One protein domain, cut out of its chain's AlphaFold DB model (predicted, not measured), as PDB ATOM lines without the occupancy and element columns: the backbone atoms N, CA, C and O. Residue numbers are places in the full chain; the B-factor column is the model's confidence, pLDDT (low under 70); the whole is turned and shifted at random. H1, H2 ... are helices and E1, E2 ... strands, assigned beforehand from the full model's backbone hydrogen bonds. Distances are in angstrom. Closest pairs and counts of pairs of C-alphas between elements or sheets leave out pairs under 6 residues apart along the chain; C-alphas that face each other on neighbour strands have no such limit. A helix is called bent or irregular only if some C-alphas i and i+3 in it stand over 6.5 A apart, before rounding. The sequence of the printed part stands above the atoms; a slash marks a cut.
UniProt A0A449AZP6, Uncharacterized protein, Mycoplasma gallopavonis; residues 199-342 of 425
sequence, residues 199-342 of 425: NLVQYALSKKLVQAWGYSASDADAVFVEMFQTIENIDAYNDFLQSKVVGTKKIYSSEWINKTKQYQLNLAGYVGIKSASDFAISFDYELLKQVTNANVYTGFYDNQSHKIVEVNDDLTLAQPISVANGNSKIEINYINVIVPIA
ATOM      1  N   ASN A 199     591.387 301.435 441.808       98.38
ATOM      2  CA  ASN A 199     592.376 300.359 441.768       98.38
ATOM      3  C   ASN A 199     593.438 300.509 442.868       98.38
ATOM      4  O   ASN A 199     593.869 299.508 443.438       98.38
ATOM      5  N   LEU A 200     593.844 301.740 443.200       98.38
ATOM      6  CA  LEU A 200     594.822 302.000 444.259       98.38
ATOM      7  C   LEU A 200     594.238 301.723 445.649       98.38
ATOM      8  O   LEU A 200     594.898 301.088 446.468       98.38
ATOM      9  N   VAL A 201     592.991 302.133 445.903       98.38
ATOM     10  CA  VAL A 201     592.251 301.825 447.136       98.38
ATOM     11  C   VAL A 201     592.144 300.313 447.311       98.38
ATOM     12  O   VAL A 201     592.555 299.780 448.341       98.38
ATOM     13  N   GLN A 202     591.676 299.599 446.284       97.75
ATOM     14  CA  GLN A 202     591.588 298.139 446.318       97.75
ATOM     15  C   GLN A 202     592.953 297.485 446.589       97.75
ATOM     16  O   GLN A 202     593.064 296.565 447.407       97.75
ATOM     17  N   TYR A 203     594.003 297.955 445.914       97.88
ATOM     18  CA  TYR A 203     595.351 297.428 446.088       97.88
ATOM     19  C   TYR A 203     595.879 297.663 447.512       97.88
ATOM     20  O   TYR A 203     596.317 296.717 448.162       97.88
ATOM     21  N   ALA A 204     595.767 298.886 448.037       96.94
ATOM     22  CA  ALA A 204     596.244 299.243 449.371       96.94
ATOM     23  C   ALA A 204     595.562 298.424 450.480       96.94
ATOM     24  O   ALA A 204     596.241 297.890 451.357       96.94
ATOM     25  N   LEU A 205     594.236 298.253 450.410       96.81
ATOM     26  CA  LEU A 205     593.478 297.492 451.413       96.81
ATOM     27  C   LEU A 205     593.752 295.984 451.360       96.81
ATOM     28  O   LEU A 205     593.751 295.319 452.396       96.81
ATOM     29  N   SER A 206     593.993 295.438 450.166       95.69
ATOM     30  CA  SER A 206     594.292 294.009 450.007       95.69
ATOM     31  C   SER A 206     595.722 293.665 450.418       95.69
ATOM     32  O   SER A 206     595.946 292.641 451.063       95.69
ATOM     33  N   LYS A 207     596.690 294.517 450.068       96.50
ATOM     34  CA  LYS A 207     598.111 294.268 450.328       96.50
ATOM     35  C   LYS A 207     598.559 294.708 451.711       96.50
ATOM     36  O   LYS A 207     599.515 294.124 452.212       96.50
ATOM     37  N   LYS A 208     597.863 295.684 452.309       96.88
ATOM     38  CA  LYS A 208     598.125 296.241 453.643       96.88
ATOM     39  C   LYS A 208     599.592 296.621 453.798       96.88
ATOM     40  O   LYS A 208     600.384 295.831 454.302       96.88
ATOM     41  N   LEU A 209     599.977 297.792 453.299       96.88
ATOM     42  CA  LEU A 209     601.385 298.156 453.132       96.88
ATOM     43  C   LEU A 209     601.782 299.357 453.986       96.88
ATOM     44  O   LEU A 209     600.986 300.267 454.220       96.88
ATOM     45  N   VAL A 210     603.046 299.366 454.393       97.19
ATOM     46  CA  VAL A 210     603.706 300.511 455.020       97.19
ATOM     47  C   VAL A 210     605.016 300.810 454.303       97.19
ATOM     48  O   VAL A 210     605.670 299.898 453.793       97.19
ATOM     49  N   GLN A 211     605.424 302.074 454.311       96.94
ATOM     50  CA  GLN A 211     606.828 302.446 454.173       96.94
ATOM     51  C   GLN A 211     607.439 302.497 455.575       96.94
ATOM     52  O   GLN A 211     606.877 303.146 456.458       96.94
ATOM     53  N   ALA A 212     608.541 301.778 455.796       97.19
ATOM     54  CA  ALA A 212     609.081 301.549 457.132       97.19
ATOM     55  C   ALA A 212     610.554 301.940 457.272       97.19
ATOM     56  O   ALA A 212     611.363 301.799 456.349       97.19
ATOM     57  N   TRP A 213     610.880 302.350 458.490       97.56
ATOM     58  CA  TRP A 213     612.216 302.484 459.040       97.56
ATOM     59  C   TRP A 213     612.234 301.720 460.355       97.56
ATOM     60  O   TRP A 213     611.238 301.728 461.080       97.56
ATOM     61  N   GLY A 214     613.341 301.073 460.686       96.00
ATOM     62  CA  GLY A 214     613.439 300.439 461.984       96.00
ATOM     63  C   GLY A 214     614.629 299.524 462.162       96.00
ATOM     64  O   GLY A 214     615.467 299.326 461.278       96.00
ATOM     65  N   TYR A 215     614.661 298.949 463.354       95.69
ATOM     66  CA  TYR A 215     615.644 297.977 463.790       95.69
ATOM     67  C   TYR A 215     614.970 296.942 464.677       95.69
ATOM     68  O   TYR A 215     614.074 297.263 465.461       95.69
ATOM     69  N   SER A 216     615.429 295.700 464.563       94.62
ATOM     70  CA  SER A 216     615.003 294.617 465.434       94.62
ATOM     71  C   SER A 216     616.188 293.739 465.815       94.62
ATOM     72  O   SER A 216     616.942 293.322 464.933       94.62
ATOM     73  N   ALA A 217     616.292 293.396 467.093       94.25
ATOM     74  CA  ALA A 217     617.268 292.449 467.617       94.25
ATOM     75  C   ALA A 217     616.627 291.528 468.656       94.25
ATOM     76  O   ALA A 217     615.648 291.883 469.310       94.25
ATOM     77  N   SER A 218     617.170 290.320 468.775       94.00
ATOM     78  CA  SER A 218     616.692 289.298 469.719       94.00
ATOM     79  C   SER A 218     617.833 288.567 470.426       94.00
ATOM     80  O   SER A 218     617.587 287.621 471.171       94.00
ATOM     81  N   ASP A 219     619.083 288.981 470.202       93.25
ATOM     82  CA  ASP A 219     620.217 288.460 470.953       93.25
ATOM     83  C   ASP A 219     620.200 288.997 472.391       93.25
ATOM     84  O   ASP A 219     619.789 290.129 472.655       93.25
ATOM     85  N   ALA A 220     620.609 288.146 473.333       90.19
ATOM     86  CA  ALA A 220     620.480 288.422 474.760       90.19
ATOM     87  C   ALA A 220     621.277 289.659 475.201       90.19
ATOM     88  O   ALA A 220     620.819 290.383 476.084       90.19
ATOM     89  N   ASP A 221     622.425 289.914 474.572       89.31
ATOM     90  CA  ASP A 221     623.286 291.049 474.900       89.31
ATOM     91  C   ASP A 221     622.621 292.370 474.500       89.31
ATOM     92  O   ASP A 221     622.494 293.265 475.339       89.31
ATOM     93  N   ALA A 222     622.114 292.483 473.263       87.31
ATOM     94  CA  ALA A 222     621.360 293.658 472.832       87.31
ATOM     95  C   ALA A 222     620.128 293.885 473.717       87.31
ATOM     96  O   ALA A 222     619.897 295.001 474.179       87.31
ATOM     97  N   VAL A 223     619.367 292.826 474.018       89.88
ATOM     98  CA  VAL A 223     618.185 292.932 474.887       89.88
ATOM     99  C   VAL A 223     618.564 293.446 476.276       89.88
ATOM    100  O   VAL A 223     617.953 294.397 476.755       89.88
ATOM    101  N   PHE A 224     619.591 292.877 476.908       89.44
ATOM    102  CA  PHE A 224     620.019 293.279 478.248       89.44
ATOM    103  C   PHE A 224     620.474 294.746 478.311       89.44
ATOM    104  O   PHE A 224     620.154 295.448 479.269       89.44
ATOM    105  N   VAL A 225     621.198 295.216 477.292       89.50
ATOM    106  CA  VAL A 225     621.749 296.580 477.255       89.50
ATOM    107  C   VAL A 225     620.690 297.626 476.889       89.50
ATOM    108  O   VAL A 225     620.750 298.761 477.364       89.50
ATOM    109  N   GLU A 226     619.718 297.271 476.048       92.19
ATOM    110  CA  GLU A 226     618.847 298.253 475.389       92.19
ATOM    111  C   GLU A 226     617.406 298.246 475.896       92.19
ATOM    112  O   GLU A 226     616.693 299.217 475.662       92.19
ATOM    113  N   MET A 227     616.959 297.217 476.625       91.38
ATOM    114  CA  MET A 227     615.538 297.068 476.982       91.38
ATOM    115  C   MET A 227     614.948 298.222 477.809       91.38
ATOM    116  O   MET A 227     613.733 298.404 477.829       91.38
ATOM    117  N   PHE A 228     615.785 299.006 478.490       90.88
ATOM    118  CA  PHE A 228     615.346 300.157 479.286       90.88
ATOM    119  C   PHE A 228     615.399 301.486 478.525       90.88
ATOM    120  O   PHE A 228     615.041 302.519 479.085       90.88
ATOM    121  N   GLN A 229     615.854 301.481 477.270       94.00
ATOM    122  CA  GLN A 229     615.943 302.695 476.470       94.00
ATOM    123  C   GLN A 229     614.572 303.114 475.936       94.00
ATOM    124  O   GLN A 229     613.686 302.297 475.654       94.00
ATOM    125  N   THR A 230     614.414 304.424 475.783       95.75
ATOM    126  CA  THR A 230     613.202 305.052 475.266       95.75
ATOM    127  C   THR A 230     613.554 306.079 474.207       95.75
ATOM    128  O   THR A 230     614.557 306.777 474.326       95.75
ATOM    129  N   ILE A 231     612.694 306.204 473.205       97.62
ATOM    130  CA  ILE A 231     612.786 307.226 472.170       97.62
ATOM    131  C   ILE A 231     611.775 308.321 472.493       97.62
ATOM    132  O   ILE A 231     610.583 308.045 472.619       97.62
ATOM    133  N   GLU A 232     612.251 309.555 472.623       97.62
ATOM    134  CA  GLU A 232     611.426 310.732 472.934       97.62
ATOM    135  C   GLU A 232     611.386 311.767 471.799       97.62
ATOM    136  O   GLU A 232     610.499 312.614 471.765       97.62
ATOM    137  N   ASN A 233     612.319 311.695 470.847       97.69
ATOM    138  CA  ASN A 233     612.396 312.578 469.684       97.69
ATOM    139  C   ASN A 233     613.145 311.895 468.518       97.69
ATOM    140  O   ASN A 233     613.637 310.769 468.648       97.69
ATOM    141  N   ILE A 234     613.216 312.571 467.366       97.12
ATOM    142  CA  ILE A 234     613.917 312.071 466.170       97.12
ATOM    143  C   ILE A 234     615.424 311.872 466.391       97.12
ATOM    144  O   ILE A 234     615.992 310.918 465.854       97.12
ATOM    145  N   ASP A 235     616.072 312.735 467.171       96.94
ATOM    146  CA  ASP A 235     617.516 312.651 467.407       96.94
ATOM    147  C   ASP A 235     617.856 311.422 468.255       96.94
ATOM    148  O   ASP A 235     618.688 310.617 467.848       96.94
ATOM    149  N   ALA A 236     617.106 311.174 469.333       96.94
ATOM    150  CA  ALA A 236     617.227 309.977 470.161       96.94
ATOM    151  C   ALA A 236     617.062 308.684 469.341       96.94
ATOM    152  O   ALA A 236     617.783 307.709 469.555       96.94
ATOM    153  N   TYR A 237     616.141 308.672 468.369       97.50
ATOM    154  CA  TYR A 237     615.983 307.545 467.445       97.50
ATOM    155  C   TYR A 237     617.220 307.333 466.563       97.50
ATOM    156  O   TYR A 237     617.687 306.204 466.401       97.50
ATOM    157  N   ASN A 238     617.758 308.404 465.978       97.31
ATOM    158  CA  ASN A 238     618.926 308.304 465.109       97.31
ATOM    159  C   ASN A 238     620.194 307.939 465.895       97.31
ATOM    160  O   ASN A 238     620.976 307.119 465.414       97.31
ATOM    161  N   ASP A 239     620.360 308.476 467.104       96.25
ATOM    162  CA  ASP A 239     621.462 308.151 468.012       96.25
ATOM    163  C   ASP A 239     621.416 306.678 468.428       96.25
ATOM    164  O   ASP A 239     622.431 305.979 468.365       96.25
ATOM    165  N   PHE A 240     620.221 306.163 468.744       95.62
ATOM    166  CA  PHE A 240     620.010 304.742 469.023       95.62
ATOM    167  C   PHE A 240     620.486 303.846 467.865       95.62
ATOM    168  O   PHE A 240     621.119 302.807 468.079       95.62
ATOM    169  N   LEU A 241     620.220 304.257 466.621       96.19
ATOM    170  CA  LEU A 241     620.592 303.493 465.433       96.19
ATOM    171  C   LEU A 241     622.023 303.726 464.949       96.19
ATOM    172  O   LEU A 241     622.512 302.922 464.154       96.19
ATOM    173  N   GLN A 242     622.711 304.771 465.409       94.06
ATOM    174  CA  GLN A 242     623.991 305.214 464.849       94.06
ATOM    175  C   GLN A 242     625.061 304.111 464.842       94.06
ATOM    176  O   GLN A 242     625.815 303.981 463.879       94.06
ATOM    177  N   SER A 243     625.104 303.293 465.896       89.12
ATOM    178  CA  SER A 243     626.059 302.184 466.048       89.12
ATOM    179  C   SER A 243     625.592 300.862 465.420       89.12
ATOM    180  O   SER A 243     626.304 299.859 465.473       89.12
ATOM    181  N   LYS A 244     624.394 300.831 464.825       92.62
ATOM    182  CA  LYS A 244     623.773 299.624 464.269       92.62
ATOM    183  C   LYS A 244     624.096 299.473 462.787       92.62
ATOM    184  O   LYS A 244     624.295 300.448 462.069       92.62
ATOM    185  N   VAL A 245     624.012 298.240 462.282       89.81
ATOM    186  CA  VAL A 245     624.191 297.918 460.847       89.81
ATOM    187  C   VAL A 245     623.239 298.715 459.940       89.81
ATOM    188  O   VAL A 245     623.532 298.955 458.771       89.81
ATOM    189  N   VAL A 246     622.091 299.136 460.473       91.81
ATOM    190  CA  VAL A 246     621.078 299.912 459.747       91.81
ATOM    191  C   VAL A 246     621.227 301.430 459.918       91.81
ATOM    192  O   VAL A 246     620.515 302.181 459.256       91.81
ATOM    193  N   GLY A 247     622.159 301.898 460.756       91.00
ATOM    194  CA  GLY A 247     622.330 303.311 461.119       91.00
ATOM    195  C   GLY A 247     622.682 304.235 459.954       91.00
ATOM    196  O   GLY A 247     622.350 305.416 459.968       91.00
ATOM    197  N   THR A 248     623.306 303.698 458.904       90.06
ATOM    198  CA  THR A 248     623.655 304.450 457.688       90.06
ATOM    199  C   THR A 248     622.593 304.364 456.593       90.06
ATOM    200  O   THR A 248     622.683 305.086 455.601       90.06
ATOM    201  N   LYS A 249     621.573 303.508 456.752       92.62
ATOM    202  CA  LYS A 249     620.514 303.331 455.755       92.62
ATOM    203  C   LYS A 249     619.512 304.469 455.845       92.62
ATOM    204  O   LYS A 249     618.708 304.518 456.775       92.62
ATOM    205  N   LYS A 250     619.547 305.356 454.858       92.31
ATOM    206  CA  LYS A 250     618.600 306.460 454.705       92.31
ATOM    207  C   LYS A 250     617.763 306.264 453.454       92.31
ATOM    208  O   LYS A 250     618.185 305.613 452.500       92.31
ATOM    209  N   ILE A 251     616.572 306.838 453.474       93.38
ATOM    210  CA  ILE A 251     615.703 306.897 452.305       93.38
ATOM    211  C   ILE A 251     616.321 307.820 451.242       93.38
ATOM    212  O   ILE A 251     616.835 308.892 451.574       93.38
ATOM    213  N   TYR A 252     616.253 307.444 449.963       92.38
ATOM    214  CA  TYR A 252     616.572 308.377 448.881       92.38
ATOM    215  C   TYR A 252     615.419 309.367 448.682       92.38
ATOM    216  O   TYR A 252     614.248 309.008 448.786       92.38
ATOM    217  N   SER A 253     615.718 310.620 448.335       91.94
ATOM    218  CA  SER A 253     614.680 311.650 448.144       91.94
ATOM    219  C   SER A 253     613.649 311.292 447.063       91.94
ATOM    220  O   SER A 253     612.502 311.731 447.148       91.94
ATOM    221  N   SER A 254     614.022 310.462 446.083       93.44
ATOM    222  CA  SER A 254     613.117 309.925 445.061       93.44
ATOM    223  C   SER A 254     612.153 308.854 445.580       93.44
ATOM    224  O   SER A 254     611.115 308.638 444.970       93.44
ATOM    225  N   GLU A 255     612.440 308.210 446.711       94.56
ATOM    226  CA  GLU A 255     611.553 307.229 447.352       94.56
ATOM    227  C   GLU A 255     610.602 307.867 448.382       94.56
ATOM    228  O   GLU A 255     609.728 307.205 448.950       94.56
ATOM    229  N   TRP A 256     610.771 309.159 448.663       93.31
ATOM    230  CA  TRP A 256     610.017 309.855 449.696       93.31
ATOM    231  C   TRP A 256     608.615 310.247 449.211       93.31
ATOM    232  O   TRP A 256     608.418 311.229 448.487       93.31
ATOM    233  N   ILE A 257     607.620 309.462 449.635       93.25
ATOM    234  CA  ILE A 257     606.220 309.606 449.207       93.25
ATOM    235  C   ILE A 257     605.364 310.479 450.130       93.25
ATOM    236  O   ILE A 257     604.377 311.044 449.664       93.25
ATOM    237  N   ASN A 258     605.727 310.630 451.408       91.31
ATOM    238  CA  ASN A 258     605.013 311.486 452.359       91.31
ATOM    239  C   ASN A 258     605.734 312.830 452.532       91.31
ATOM    240  O   ASN A 258     606.383 313.105 453.541       91.31
ATOM    241  N   LYS A 259     605.591 313.690 451.516       88.62
ATOM    242  CA  LYS A 259     606.329 314.959 451.425       88.62
ATOM    243  C   LYS A 259     605.969 316.012 452.485       88.62
ATOM    244  O   LYS A 259     606.588 317.069 452.519       88.62
ATOM    245  N   THR A 260     604.992 315.744 453.354       86.44
ATOM    246  CA  THR A 260     604.591 316.668 454.429       86.44
ATOM    247  C   THR A 260     605.466 316.536 455.679       86.44
ATOM    248  O   THR A 260     605.468 317.440 456.510       86.44
ATOM    249  N   LYS A 261     606.240 315.449 455.817       90.31
ATOM    250  CA  LYS A 261     607.089 315.174 456.990       90.31
ATOM    251  C   LYS A 261     608.571 315.106 456.595       90.31
ATOM    252  O   LYS A 261     609.140 314.031 456.439       90.31
ATOM    253  N   GLN A 262     609.205 316.269 456.416       92.12
ATOM    254  CA  GLN A 262     610.573 316.386 455.874       92.12
ATOM    255  C   GLN A 262     611.645 315.652 456.694       92.12
ATOM    256  O   GLN A 262     612.609 315.144 456.121       92.12
ATOM    257  N   TYR A 263     611.466 315.537 458.013       93.69
ATOM    258  CA  TYR A 263     612.405 314.820 458.879       93.69
ATOM    259  C   TYR A 263     612.578 313.339 458.491       93.69
ATOM    260  O   TYR A 263     613.605 312.750 458.821       93.69
ATOM    261  N   GLN A 264     611.631 312.739 457.751       95.00
ATOM    262  CA  GLN A 264     611.722 311.351 457.278       95.00
ATOM    263  C   GLN A 264     612.956 311.093 456.404       95.00
ATOM    264  O   GLN A 264     613.490 309.987 456.418       95.00
ATOM    265  N   LEU A 265     613.448 312.113 455.689       94.00
ATOM    266  CA  LEU A 265     614.681 312.024 454.898       94.00
ATOM    267  C   LEU A 265     615.930 311.799 455.766       94.00
ATOM    268  O   LEU A 265     616.932 311.270 455.290       94.00
ATOM    269  N   ASN A 266     615.869 312.193 457.040       93.56
ATOM    270  CA  ASN A 266     616.984 312.091 457.975       93.56
ATOM    271  C   ASN A 266     616.922 310.838 458.851       93.56
ATOM    272  O   ASN A 266     617.925 310.527 459.493       93.56
ATOM    273  N   LEU A 267     615.791 310.124 458.868       96.25
ATOM    274  CA  LEU A 267     615.626 308.906 459.656       96.25
ATOM    275  C   LEU A 267     616.578 307.808 459.177       96.25
ATOM    276  O   LEU A 267     616.595 307.440 457.998       96.25
ATOM    277  N   ALA A 268     617.334 307.259 460.124       96.62
ATOM    278  CA  ALA A 268     618.118 306.053 459.924       96.62
ATOM    279  C   ALA A 268     617.232 304.795 459.886       96.62
ATOM    280  O   ALA A 268     616.063 304.795 460.286       96.62
ATOM    281  N   GLY A 269     617.811 303.696 459.412       96.12
ATOM    282  CA  GLY A 269     617.166 302.392 459.402       96.12
ATOM    283  C   GLY A 269     616.097 302.212 458.331       96.12
ATOM    284  O   GLY A 269     615.191 301.416 458.540       96.12
ATOM    285  N   TYR A 270     616.166 302.924 457.203       96.56
ATOM    286  CA  TYR A 270     615.184 302.751 456.126       96.56
ATOM    287  C   TYR A 270     615.135 301.298 455.621       96.56
ATOM    288  O   TYR A 270     616.164 300.696 455.297       96.56
ATOM    289  N   VAL A 271     613.923 300.736 455.570       94.75
ATOM    290  CA  VAL A 271     613.643 299.351 455.151       94.75
ATOM    291  C   VAL A 271     612.977 299.304 453.773       94.75
ATOM    292  O   VAL A 271     613.157 298.336 453.037       94.75
ATOM    293  N   GLY A 272     612.216 300.342 453.411       95.19
ATOM    294  CA  GLY A 272     611.407 300.373 452.192       95.19
ATOM    295  C   GLY A 272     609.948 299.993 452.429       95.19
ATOM    296  O   GLY A 272     609.417 300.141 453.533       95.19
ATOM    297  N   ILE A 273     609.275 299.533 451.371       96.50
ATOM    298  CA  ILE A 273     607.889 299.056 451.450       96.50
ATOM    299  C   ILE A 273     607.861 297.633 452.008       96.50
ATOM    300  O   ILE A 273     608.557 296.751 451.505       96.50
ATOM    301  N   LYS A 274     607.015 297.391 453.012       95.50
ATOM    302  CA  LYS A 274     606.749 296.053 453.557       95.50
ATOM    303  C   LYS A 274     605.274 295.856 453.882       95.50
ATOM    304  O   LYS A 274     604.488 296.805 453.938       95.50
ATOM    305  N   SER A 275     604.903 294.599 454.108       95.25
ATOM    306  CA  SER A 275     603.594 294.260 454.658       95.25
ATOM    307  C   SER A 275     603.412 294.894 456.038       95.25
ATOM    308  O   SER A 275     604.328 294.916 456.857       95.25
ATOM    309  N   ALA A 276     602.196 295.362 456.298       95.19
ATOM    310  CA  ALA A 276     601.767 295.876 457.583       95.19
ATOM    311  C   ALA A 276     601.431 294.764 458.592       95.19
ATOM    312  O   ALA A 276     600.971 295.072 459.681       95.19
ATOM    313  N   SER A 277     601.605 293.486 458.234       91.06
ATOM    314  CA  SER A 277     601.246 292.331 459.076       91.06
ATOM    315  C   SER A 277     601.981 292.279 460.416       91.06
ATOM    316  O   SER A 277     601.434 291.731 461.368       91.06
ATOM    317  N   ASP A 278     603.157 292.900 460.508       88.44
ATOM    318  CA  ASP A 278     603.907 293.038 461.762       88.44
ATOM    319  C   ASP A 278     603.291 294.070 462.724       88.44
ATOM    320  O   ASP A 278     603.711 294.178 463.873       88.44
ATOM    321  N   PHE A 279     602.301 294.840 462.268       92.62
ATOM    322  CA  PHE A 279     601.672 295.905 463.035       92.62
ATOM    323  C   PHE A 279     600.175 295.625 463.176       92.62
ATOM    324  O   PHE A 279     599.490 295.272 462.216       92.62
ATOM    325  N   ALA A 280     599.624 295.848 464.366       91.94
ATOM    326  CA  ALA A 280     598.189 295.707 464.625       91.94
ATOM    327  C   ALA A 280     597.371 296.897 464.067       91.94
ATOM    328  O   ALA A 280     596.615 297.550 464.783       91.94
ATOM    329  N   ILE A 281     597.546 297.207 462.780       91.44
ATOM    330  CA  ILE A 281     596.904 298.328 462.086       91.44
ATOM    331  C   ILE A 281     595.692 297.806 461.331       91.44
ATOM    332  O   ILE A 281     595.783 296.862 460.539       91.44
ATOM    333  N   SER A 282     594.539 298.432 461.556       90.62
ATOM    334  CA  SER A 282     593.326 298.057 460.843       90.62
ATOM    335  C   SER A 282     593.253 298.711 459.466       90.62
ATOM    336  O   SER A 282     593.477 299.908 459.312       90.62
ATOM    337  N   PHE A 283     592.875 297.906 458.477       94.25
ATOM    338  CA  PHE A 283     592.547 298.330 457.113       94.25
ATOM    339  C   PHE A 283     591.044 298.146 456.835       94.25
ATOM    340  O   PHE A 283     590.623 298.013 455.687       94.25
ATOM    341  N   ASP A 284     590.230 298.059 457.891       94.31
ATOM    342  CA  ASP A 284     588.788 297.867 457.776       94.31
ATOM    343  C   ASP A 284     588.095 299.132 457.247       94.31
ATOM    344  O   ASP A 284     588.368 300.248 457.697       94.31
ATOM    345  N   TYR A 285     587.170 298.953 456.302       95.00
ATOM    346  CA  TYR A 285     586.422 300.053 455.692       95.00
ATOM    347  C   TYR A 285     585.629 300.875 456.720       95.00
ATOM    348  O   TYR A 285     585.607 302.101 456.626       95.00
ATOM    349  N   GLU A 286     585.002 300.234 457.709       95.44
ATOM    350  CA  GLU A 286     584.172 300.901 458.716       95.44
ATOM    351  C   GLU A 286     584.988 301.816 459.631       95.44
ATOM    352  O   GLU A 286     584.465 302.831 460.095       95.44
ATOM    353  N   LEU A 287     586.268 301.500 459.845       94.50
ATOM    354  CA  LEU A 287     587.196 302.353 460.587       94.50
ATOM    355  C   LEU A 287     587.797 303.437 459.690       94.50
ATOM    356  O   LEU A 287     587.778 304.615 460.047       94.50
ATOM    357  N   LEU A 288     588.279 303.070 458.499       95.81
ATOM    358  CA  LEU A 288     588.906 304.020 457.576       95.81
ATOM    359  C   LEU A 288     587.931 305.097 457.090       95.81
ATOM    360  O   LEU A 288     588.337 306.244 456.910       95.81
ATOM    361  N   LYS A 289     586.633 304.786 456.955       95.06
ATOM    362  CA  LYS A 289     585.615 305.779 456.574       95.06
ATOM    363  C   LYS A 289     585.366 306.853 457.643       95.06
ATOM    364  O   LYS A 289     584.623 307.791 457.374       95.06
ATOM    365  N   GLN A 290     585.951 306.728 458.836       95.00
ATOM    366  CA  GLN A 290     585.908 307.760 459.879       95.00
ATOM    367  C   GLN A 290     587.154 308.654 459.879       95.00
ATOM    368  O   GLN A 290     587.162 309.691 460.537       95.00
ATOM    369  N   VAL A 291     588.208 308.278 459.147       94.81
ATOM    370  CA  VAL A 291     589.480 309.006 459.140       94.81
ATOM    371  C   VAL A 291     589.509 309.979 457.975       94.81
ATOM    372  O   VAL A 291     589.429 309.564 456.827       94.81
ATOM    373  N   THR A 292     589.669 311.269 458.255       93.31
ATOM    374  CA  THR A 292     589.791 312.330 457.237       93.31
ATOM    375  C   THR A 292     591.207 312.892 457.118       93.31
ATOM    376  O   THR A 292     591.487 313.658 456.203       93.31
ATOM    377  N   ASN A 293     592.111 312.515 458.025       91.31
ATOM    378  CA  ASN A 293     593.508 312.938 458.022       91.31
ATOM    379  C   ASN A 293     594.419 311.706 458.015       91.31
ATOM    380  O   ASN A 293     594.487 310.988 459.007       91.31
ATOM    381  N   ALA A 294     595.137 311.476 456.914       89.25
ATOM    382  CA  ALA A 294     596.019 310.318 456.770       89.25
ATOM    383  C   ALA A 294     597.247 310.366 457.701       89.25
ATOM    384  O   ALA A 294     597.847 309.325 457.964       89.25
ATOM    385  N   ASN A 295     597.611 311.543 458.231       86.94
ATOM    386  CA  ASN A 295     598.794 311.703 459.083       86.94
ATOM    387  C   ASN A 295     598.692 310.921 460.400       86.94
ATOM    388  O   ASN A 295     599.722 310.572 460.962       86.94
ATOM    389  N   VAL A 296     597.480 310.564 460.851       91.00
ATOM    390  CA  VAL A 296     597.283 309.689 462.028       91.00
ATOM    391  C   VAL A 296     597.870 308.287 461.831       91.00
ATOM    392  O   VAL A 296     598.052 307.544 462.790       91.00
ATOM    393  N   TYR A 297     598.171 307.921 460.584       93.75
ATOM    394  CA  TYR A 297     598.830 306.678 460.214       93.75
ATOM    395  C   TYR A 297     600.313 306.875 459.867       93.75
ATOM    396  O   TYR A 297     600.885 306.143 459.059       93.75
ATOM    397  N   THR A 298     600.950 307.896 460.435       95.50
ATOM    398  CA  THR A 298     602.377 308.173 460.266       95.50
ATOM    399  C   THR A 298     603.005 308.463 461.622       95.50
ATOM    400  O   THR A 298     602.538 309.337 462.346       95.50
ATOM    401  N   GLY A 299     604.078 307.758 461.964       96.94
ATOM    402  CA  GLY A 299     604.758 307.943 463.242       96.94
ATOM    403  C   GLY A 299     605.481 306.686 463.703       96.94
ATOM    404  O   GLY A 299     605.656 305.734 462.942       96.94
ATOM    405  N   PHE A 300     605.887 306.676 464.966       97.94
ATOM    406  CA  PHE A 300     606.507 305.502 465.561       97.94
ATOM    407  C   PHE A 300     605.463 304.499 466.033       97.94
ATOM    408  O   PHE A 300     604.498 304.868 466.691       97.94
ATOM    409  N   TYR A 301     605.654 303.222 465.724       97.38
ATOM    410  CA  TYR A 301     604.785 302.167 466.224       97.38
ATOM    411  C   TYR A 301     605.230 301.727 467.619       97.38
ATOM    412  O   TYR A 301     606.327 301.197 467.788       97.38
ATOM    413  N   ASP A 302     604.362 301.925 468.607       95.31
ATOM    414  CA  ASP A 302     604.555 301.429 469.963       95.31
ATOM    415  C   ASP A 302     604.030 299.990 470.073       95.31
ATOM    416  O   ASP A 302     602.822 299.736 470.020       95.31
ATOM    417  N   ASN A 303     604.954 299.046 470.253       91.62
ATOM    418  CA  ASN A 303     604.647 297.622 470.376       91.62
ATOM    419  C   ASN A 303     603.851 297.274 471.644       91.62
ATOM    420  O   ASN A 303     603.215 296.224 471.673       91.62
ATOM    421  N   GLN A 304     603.865 298.127 472.674       89.88
ATOM    422  CA  GLN A 304     603.159 297.869 473.932       89.88
ATOM    423  C   GLN A 304     601.691 298.293 473.853       89.88
ATOM    424  O   GLN A 304     600.803 297.545 474.259       89.88
ATOM    425  N   SER A 305     601.422 299.491 473.324       91.94
ATOM    426  CA  SER A 305     600.054 300.004 473.183       91.94
ATOM    427  C   SER A 305     599.389 299.659 471.849       91.94
ATOM    428  O   SER A 305     598.186 299.884 471.699       91.94
ATOM    429  N   HIS A 306     600.152 299.122 470.891       92.69
ATOM    430  CA  HIS A 306     599.733 298.849 469.516       92.69
ATOM    431  C   HIS A 306     599.226 300.090 468.764       92.69
ATOM    432  O   HIS A 306     598.342 299.995 467.909       92.69
ATOM    433  N   LYS A 307     599.784 301.263 469.076       93.56
ATOM    434  CA  LYS A 307     599.397 302.547 468.485       93.56
ATOM    435  C   LYS A 307     600.560 303.197 467.755       93.56
ATOM    436  O   LYS A 307     601.725 302.961 468.059       93.56
ATOM    437  N   ILE A 308     600.211 304.050 466.800       96.31
ATOM    438  CA  ILE A 308     601.159 304.953 466.159       96.31
ATOM    439  C   ILE A 308     601.247 306.215 467.015       96.31
ATOM    440  O   ILE A 308     600.232 306.850 467.304       96.31
ATOM    441  N   VAL A 309     602.460 306.550 467.429       96.81
ATOM    442  CA  VAL A 309     602.813 307.762 468.156       96.81
ATOM    443  C   VAL A 309     603.291 308.802 467.153       96.81
ATOM    444  O   VAL A 309     604.278 308.596 466.442       96.81
ATOM    445  N   GLU A 310     602.566 309.915 467.085       95.50
ATOM    446  CA  GLU A 310     602.890 311.028 466.197       95.50
ATOM    447  C   GLU A 310     604.198 311.720 466.614       95.50
ATOM    448  O   GLU A 310     604.544 311.793 467.794       95.50
ATOM    449  N   VAL A 311     604.910 312.240 465.614       96.44
ATOM    450  CA  VAL A 311     606.027 313.168 465.795       96.44
ATOM    451  C   VAL A 311     605.504 314.583 465.564       96.44
ATOM    452  O   VAL A 311     605.013 314.893 464.468       96.44
ATOM    453  N   ASN A 312     605.625 315.406 466.599       95.25
ATOM    454  CA  ASN A 312     605.243 316.810 466.628       95.25
ATOM    455  C   ASN A 312     606.129 317.648 465.693       95.25
ATOM    456  O   ASN A 312     607.184 317.210 465.226       95.25
ATOM    457  N   ASP A 313     605.715 318.887 465.437       92.12
ATOM    458  CA  ASP A 313     606.446 319.795 464.547       92.12
ATOM    459  C   ASP A 313     607.831 320.195 465.094       92.12
ATOM    460  O   ASP A 313     608.728 320.515 464.315       92.12
ATOM    461  N   ASP A 314     608.035 320.120 466.413       95.06
ATOM    462  CA  ASP A 314     609.325 320.331 467.087       95.06
ATOM    463  C   ASP A 314     610.216 319.073 467.123       95.06
ATOM    464  O   ASP A 314     611.243 319.058 467.799       95.06
ATOM    465  N   LEU A 315     609.836 318.025 466.379       96.44
ATOM    466  CA  LEU A 315     610.526 316.735 466.270       96.44
ATOM    467  C   LEU A 315     610.494 315.866 467.538       96.44
ATOM    468  O   LEU A 315     611.118 314.800 467.562       96.44
ATOM    469  N   THR A 316     609.739 316.264 468.564       97.69
ATOM    470  CA  THR A 316     609.447 315.413 469.724       97.69
ATOM    471  C   THR A 316     608.336 314.415 469.407       97.69
ATOM    472  O   THR A 316     607.488 314.650 468.545       97.69
ATOM    473  N   LEU A 317     608.323 313.268 470.083       97.44
ATOM    474  CA  LEU A 317     607.198 312.339 470.016       97.44
ATOM    475  C   LEU A 317     606.088 312.816 470.960       97.44
ATOM    476  O   LEU A 317     606.357 313.292 472.061       97.44
ATOM    477  N   ALA A 318     604.830 312.607 470.568       96.75
ATOM    478  CA  ALA A 318     603.670 312.910 471.412       96.75
ATOM    479  C   ALA A 318     603.697 312.170 472.765       96.75
ATOM    480  O   ALA A 318     603.110 312.630 473.743       96.75
ATOM    481  N   GLN A 319     604.387 311.030 472.819       96.50
ATOM    482  CA  GLN A 319     604.748 310.324 474.043       96.50
ATOM    483  C   GLN A 319     606.039 309.519 473.814       96.50
ATOM    484  O   GLN A 319     606.242 309.023 472.704       96.50
ATOM    485  N   PRO A 320     606.903 309.337 474.828       96.56
ATOM    486  CA  PRO A 320     608.048 308.446 474.700       96.56
ATOM    487  C   PRO A 320     607.611 307.006 474.424       96.56
ATOM    488  O   PRO A 320     606.588 306.546 474.938       96.56
ATOM    489  N   ILE A 321     608.410 306.279 473.651       96.50
ATOM    490  CA  ILE A 321     608.185 304.861 473.345       96.50
ATOM    491  C   ILE A 321     609.380 304.031 473.790       96.50
ATOM    492  O   ILE A 321     610.525 304.459 473.661       96.50
ATOM    493  N   SER A 322     609.128 302.832 474.310       94.94
ATOM    494  CA  SER A 322     610.201 301.892 474.630       94.94
ATOM    495  C   SER A 322     610.707 301.218 473.358       94.94
ATOM    496  O   SER A 322     609.920 300.875 472.475       94.94
ATOM    497  N   VAL A 323     612.017 300.982 473.286       94.50
ATOM    498  CA  VAL A 323     612.594 300.122 472.242       94.50
ATOM    499  C   VAL A 323     612.376 298.633 472.542       94.50
ATOM    500  O   VAL A 323     612.617 297.800 471.676       94.50
ATOM    501  N   ALA A 324     611.930 298.268 473.749       92.31
ATOM    502  CA  ALA A 324     611.664 296.883 474.115       92.31
ATOM    503  C   ALA A 324     610.286 296.418 473.627       92.31
ATOM    504  O   ALA A 324     609.251 297.024 473.923       92.31
ATOM    505  N   ASN A 325     610.270 295.267 472.958       90.12
ATOM    506  CA  ASN A 325     609.070 294.496 472.671       90.12
ATOM    507  C   ASN A 325     609.047 293.258 473.581       90.12
ATOM    508  O   ASN A 325     609.536 292.178 473.235       90.12
ATOM    509  N   GLY A 326     608.532 293.451 474.796       85.44
ATOM    510  CA  GLY A 326     608.627 292.465 475.871       85.44
ATOM    511  C   GLY A 326     610.059 292.298 476.393       85.44
ATOM    512  O   GLY A 326     610.897 293.182 476.251       85.44
ATOM    513  N   ASN A 327     610.348 291.143 477.001       83.69
ATOM    514  CA  ASN A 327     611.632 290.885 477.676       83.69
ATOM    515  C   ASN A 327     612.669 290.163 476.799       83.69
ATOM    516  O   ASN A 327     613.693 289.719 477.308       83.69
ATOM    517  N   SER A 328     612.387 289.966 475.511       88.19
ATOM    518  CA  SER A 328     613.198 289.104 474.635       88.19
ATOM    519  C   SER A 328     613.526 289.719 473.279       88.19
ATOM    520  O   SER A 328     614.143 289.055 472.449       88.19
ATOM    521  N   LYS A 329     613.069 290.944 473.005       94.06
ATOM    522  CA  LYS A 329     613.247 291.582 471.703       94.06
ATOM    523  C   LYS A 329     613.382 293.090 471.859       94.06
ATOM    524  O   LYS A 329     612.613 293.717 472.584       94.06
ATOM    525  N   ILE A 330     614.327 293.657 471.126       94.94
ATOM    526  CA  ILE A 330     614.406 295.088 470.854       94.94
ATOM    527  C   ILE A 330     613.772 295.317 469.489       94.94
ATOM    528  O   ILE A 330     614.103 294.625 468.524       94.94
ATOM    529  N   GLU A 331     612.825 296.237 469.407       95.44
ATOM    530  CA  GLU A 331     612.112 296.565 468.185       95.44
ATOM    531  C   GLU A 331     611.604 298.002 468.222       95.44
ATOM    532  O   GLU A 331     610.737 298.359 469.016       95.44
ATOM    533  N   ILE A 332     612.112 298.800 467.289       96.31
ATOM    534  CA  ILE A 332     611.682 300.173 467.069       96.31
ATOM    535  C   ILE A 332     611.362 300.343 465.592       96.31
ATOM    536  O   ILE A 332     612.167 299.991 464.729       96.31
ATOM    537  N   ASN A 333     610.172 300.861 465.295       97.31
ATOM    538  CA  ASN A 333     609.745 301.101 463.925       97.31
ATOM    539  C   ASN A 333     609.123 302.489 463.808       97.31
ATOM    540  O   ASN A 333     608.207 302.823 464.556       97.31
ATOM    541  N   TYR A 334     609.568 303.256 462.823       97.88
ATOM    542  CA  TYR A 334     608.804 304.365 462.276       97.88
ATOM    543  C   TYR A 334     608.105 303.880 461.009       97.88
ATOM    544  O   TYR A 334     608.719 303.243 460.150       97.88
ATOM    545  N   ILE A 335     606.817 304.172 460.880       97.50
ATOM    546  CA  ILE A 335     606.009 303.719 459.758       97.50
ATOM    547  C   ILE A 335     605.178 304.851 459.174       97.50
ATOM    548  O   ILE A 335     604.690 305.743 459.864       97.50
ATOM    549  N   ASN A 336     604.983 304.759 457.869       96.50
ATOM    550  CA  ASN A 336     604.061 305.563 457.094       96.50
ATOM    551  C   ASN A 336     603.107 304.595 456.383       96.50
ATOM    552  O   ASN A 336     603.494 303.918 455.424       96.50
ATOM    553  N   VAL A 337     601.890 304.440 456.912       96.50
ATOM    554  CA  VAL A 337     600.934 303.445 456.406       96.50
ATOM    555  C   VAL A 337     600.275 303.964 455.139       96.50
ATOM    556  O   VAL A 337     599.694 305.051 455.108       96.50
ATOM    557  N   ILE A 338     600.325 303.157 454.083       96.88
ATOM    558  CA  ILE A 338     599.757 303.498 452.782       96.88
ATOM    559  C   ILE A 338     598.282 303.101 452.804       96.88
ATOM    560  O   ILE A 338     597.912 301.985 452.436       96.88
ATOM    561  N   VAL A 339     597.443 304.018 453.282       95.88
ATOM    562  CA  VAL A 339     595.994 303.830 453.422       95.88
ATOM    563  C   VAL A 339     595.204 304.977 452.800       95.88
ATOM    564  O   VAL A 339     595.660 306.123 452.822       95.88
ATOM    565  N   PRO A 340     594.005 304.684 452.268       97.19
ATOM    566  CA  PRO A 340     593.060 305.714 451.878       97.19
ATOM    567  C   PRO A 340     592.373 306.333 453.103       97.19
ATOM    568  O   PRO A 340     592.358 305.756 454.192       97.19
ATOM    569  N   ILE A 341     591.731 307.476 452.889       96.94
ATOM    570  CA  ILE A 341     590.925 308.196 453.880       96.94
ATOM    571  C   ILE A 341     589.493 308.396 453.387       96.94
ATOM    572  O   ILE A 341     589.179 308.175 452.218       96.94
ATOM    573  N   ALA A 342     588.614 308.814 454.287       97.56
ATOM    574  CA  ALA A 342     587.230 309.128 454.001       97.56
ATOM    575  C   ALA A 342     587.088 310.408 453.162       97.56
ATOM    576  O   ALA A 342     587.637 311.457 453.498       97.56
TER     577      ALA A 342
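This is residues 199 to 342 of the 425 residues of an uncharacterized protein of Mycoplasma gallopavonis (UniProt A0A449AZP6). A strongly twisted sheet of five strands, with the long strands E1 and E7 side by side through its middle, is partly covered by a two-stranded ribbon, E2 and E6, and by helix H3. H1 and H2 lie at opposite ends of the long axis. The printed part has 144 residues with six named helices and seven named strands, in the order H1 E1 H2 E2 H3 H4 E3 H5 H6 E4 E5 E6 E7, a mixed class. The large sheet runs E3 E1 E7 E4 E5, antiparallel throughout. The whole is compact, with a radius of gyration of the C-alphas of 15.1 A and spans of 45 by 31 by 25 A.

H1, residues 199 to 207, stands at the level of the large sheet, with a height over the sheet of 2.1 A. E1, residues 209 to 217, bends by 71 degrees at residue 213 and is antiparallel to E7, residues 330 to 338, with N 213 and O 334 2.9 A apart. H2, residues 220 to 226, only grazes this sheet; its closest C-alpha pair with E7 is Val 223 and Ile 330, 5.9 A. E2, residues 230 to 233, and E6, residues 316 to 322, are antiparallel, with N 231 and O 321 2.8 A apart. Their sheet and the large one form a sandwich, two sheets face to face, with best planes 28 degrees apart. H3, residues 234 to 242, lies over E1 and E7 at a height over the sheet of 10.4 A, slantwise to E1 at 46 degrees on the local plane. The local planes under H1 and H3 are fitted to 6 C-alphas each, only just enough. H4, residues 262 to 266, is neither bent nor irregular, but only just: C-alphas 262 and 265 are 6.1 A apart. It is close to H3 but not clearly touching; their closest C-alphas, Tyr 263 and Ile 234, are 7.9 A apart. E3, residues 270 to 275, is an edge strand antiparallel to E1, with N 212 and O 272 2.9 A apart. H5, residues 285 to 288, is not on the large sheet. H6, residues 294 to 297, is on the same face as H3, over none of the strands, but only just, with 2 C-alphas falling on E7. E4, residues 298 to 302, is antiparallel to E7, with N 301 and O 333 2.8 A apart, and forms a hairpin with E5, residues 307 to 309, where N 300 and O 309 are 2.9 A apart. Every O i to N i+4 pair is within hydrogen-bond range in H1, H2 and H3; H4 has 0 of 1, but 2 of 2 O i to N i+3 pairs, and H5 and H6 are too short for an i+4 pair.

H1 begins at C-alpha 199, (592.376, 300.359, 441.768), and measures 12.0 A; H3 measures 12.3 A. E1 measures 22.2 A, E3 and E6 14.4 A each, and E7 24.7 A, ending at C-alpha 338, (599.757, 303.498, 452.782).

The two C-alphas farthest apart are those of Asn 199 and Phe 224, 46.3 A. The printed part has no cut. H3 to H4 is a long link, residues 243 to 261. The mean pLDDT of the printed part is 94.2, and no printed residue is under 70.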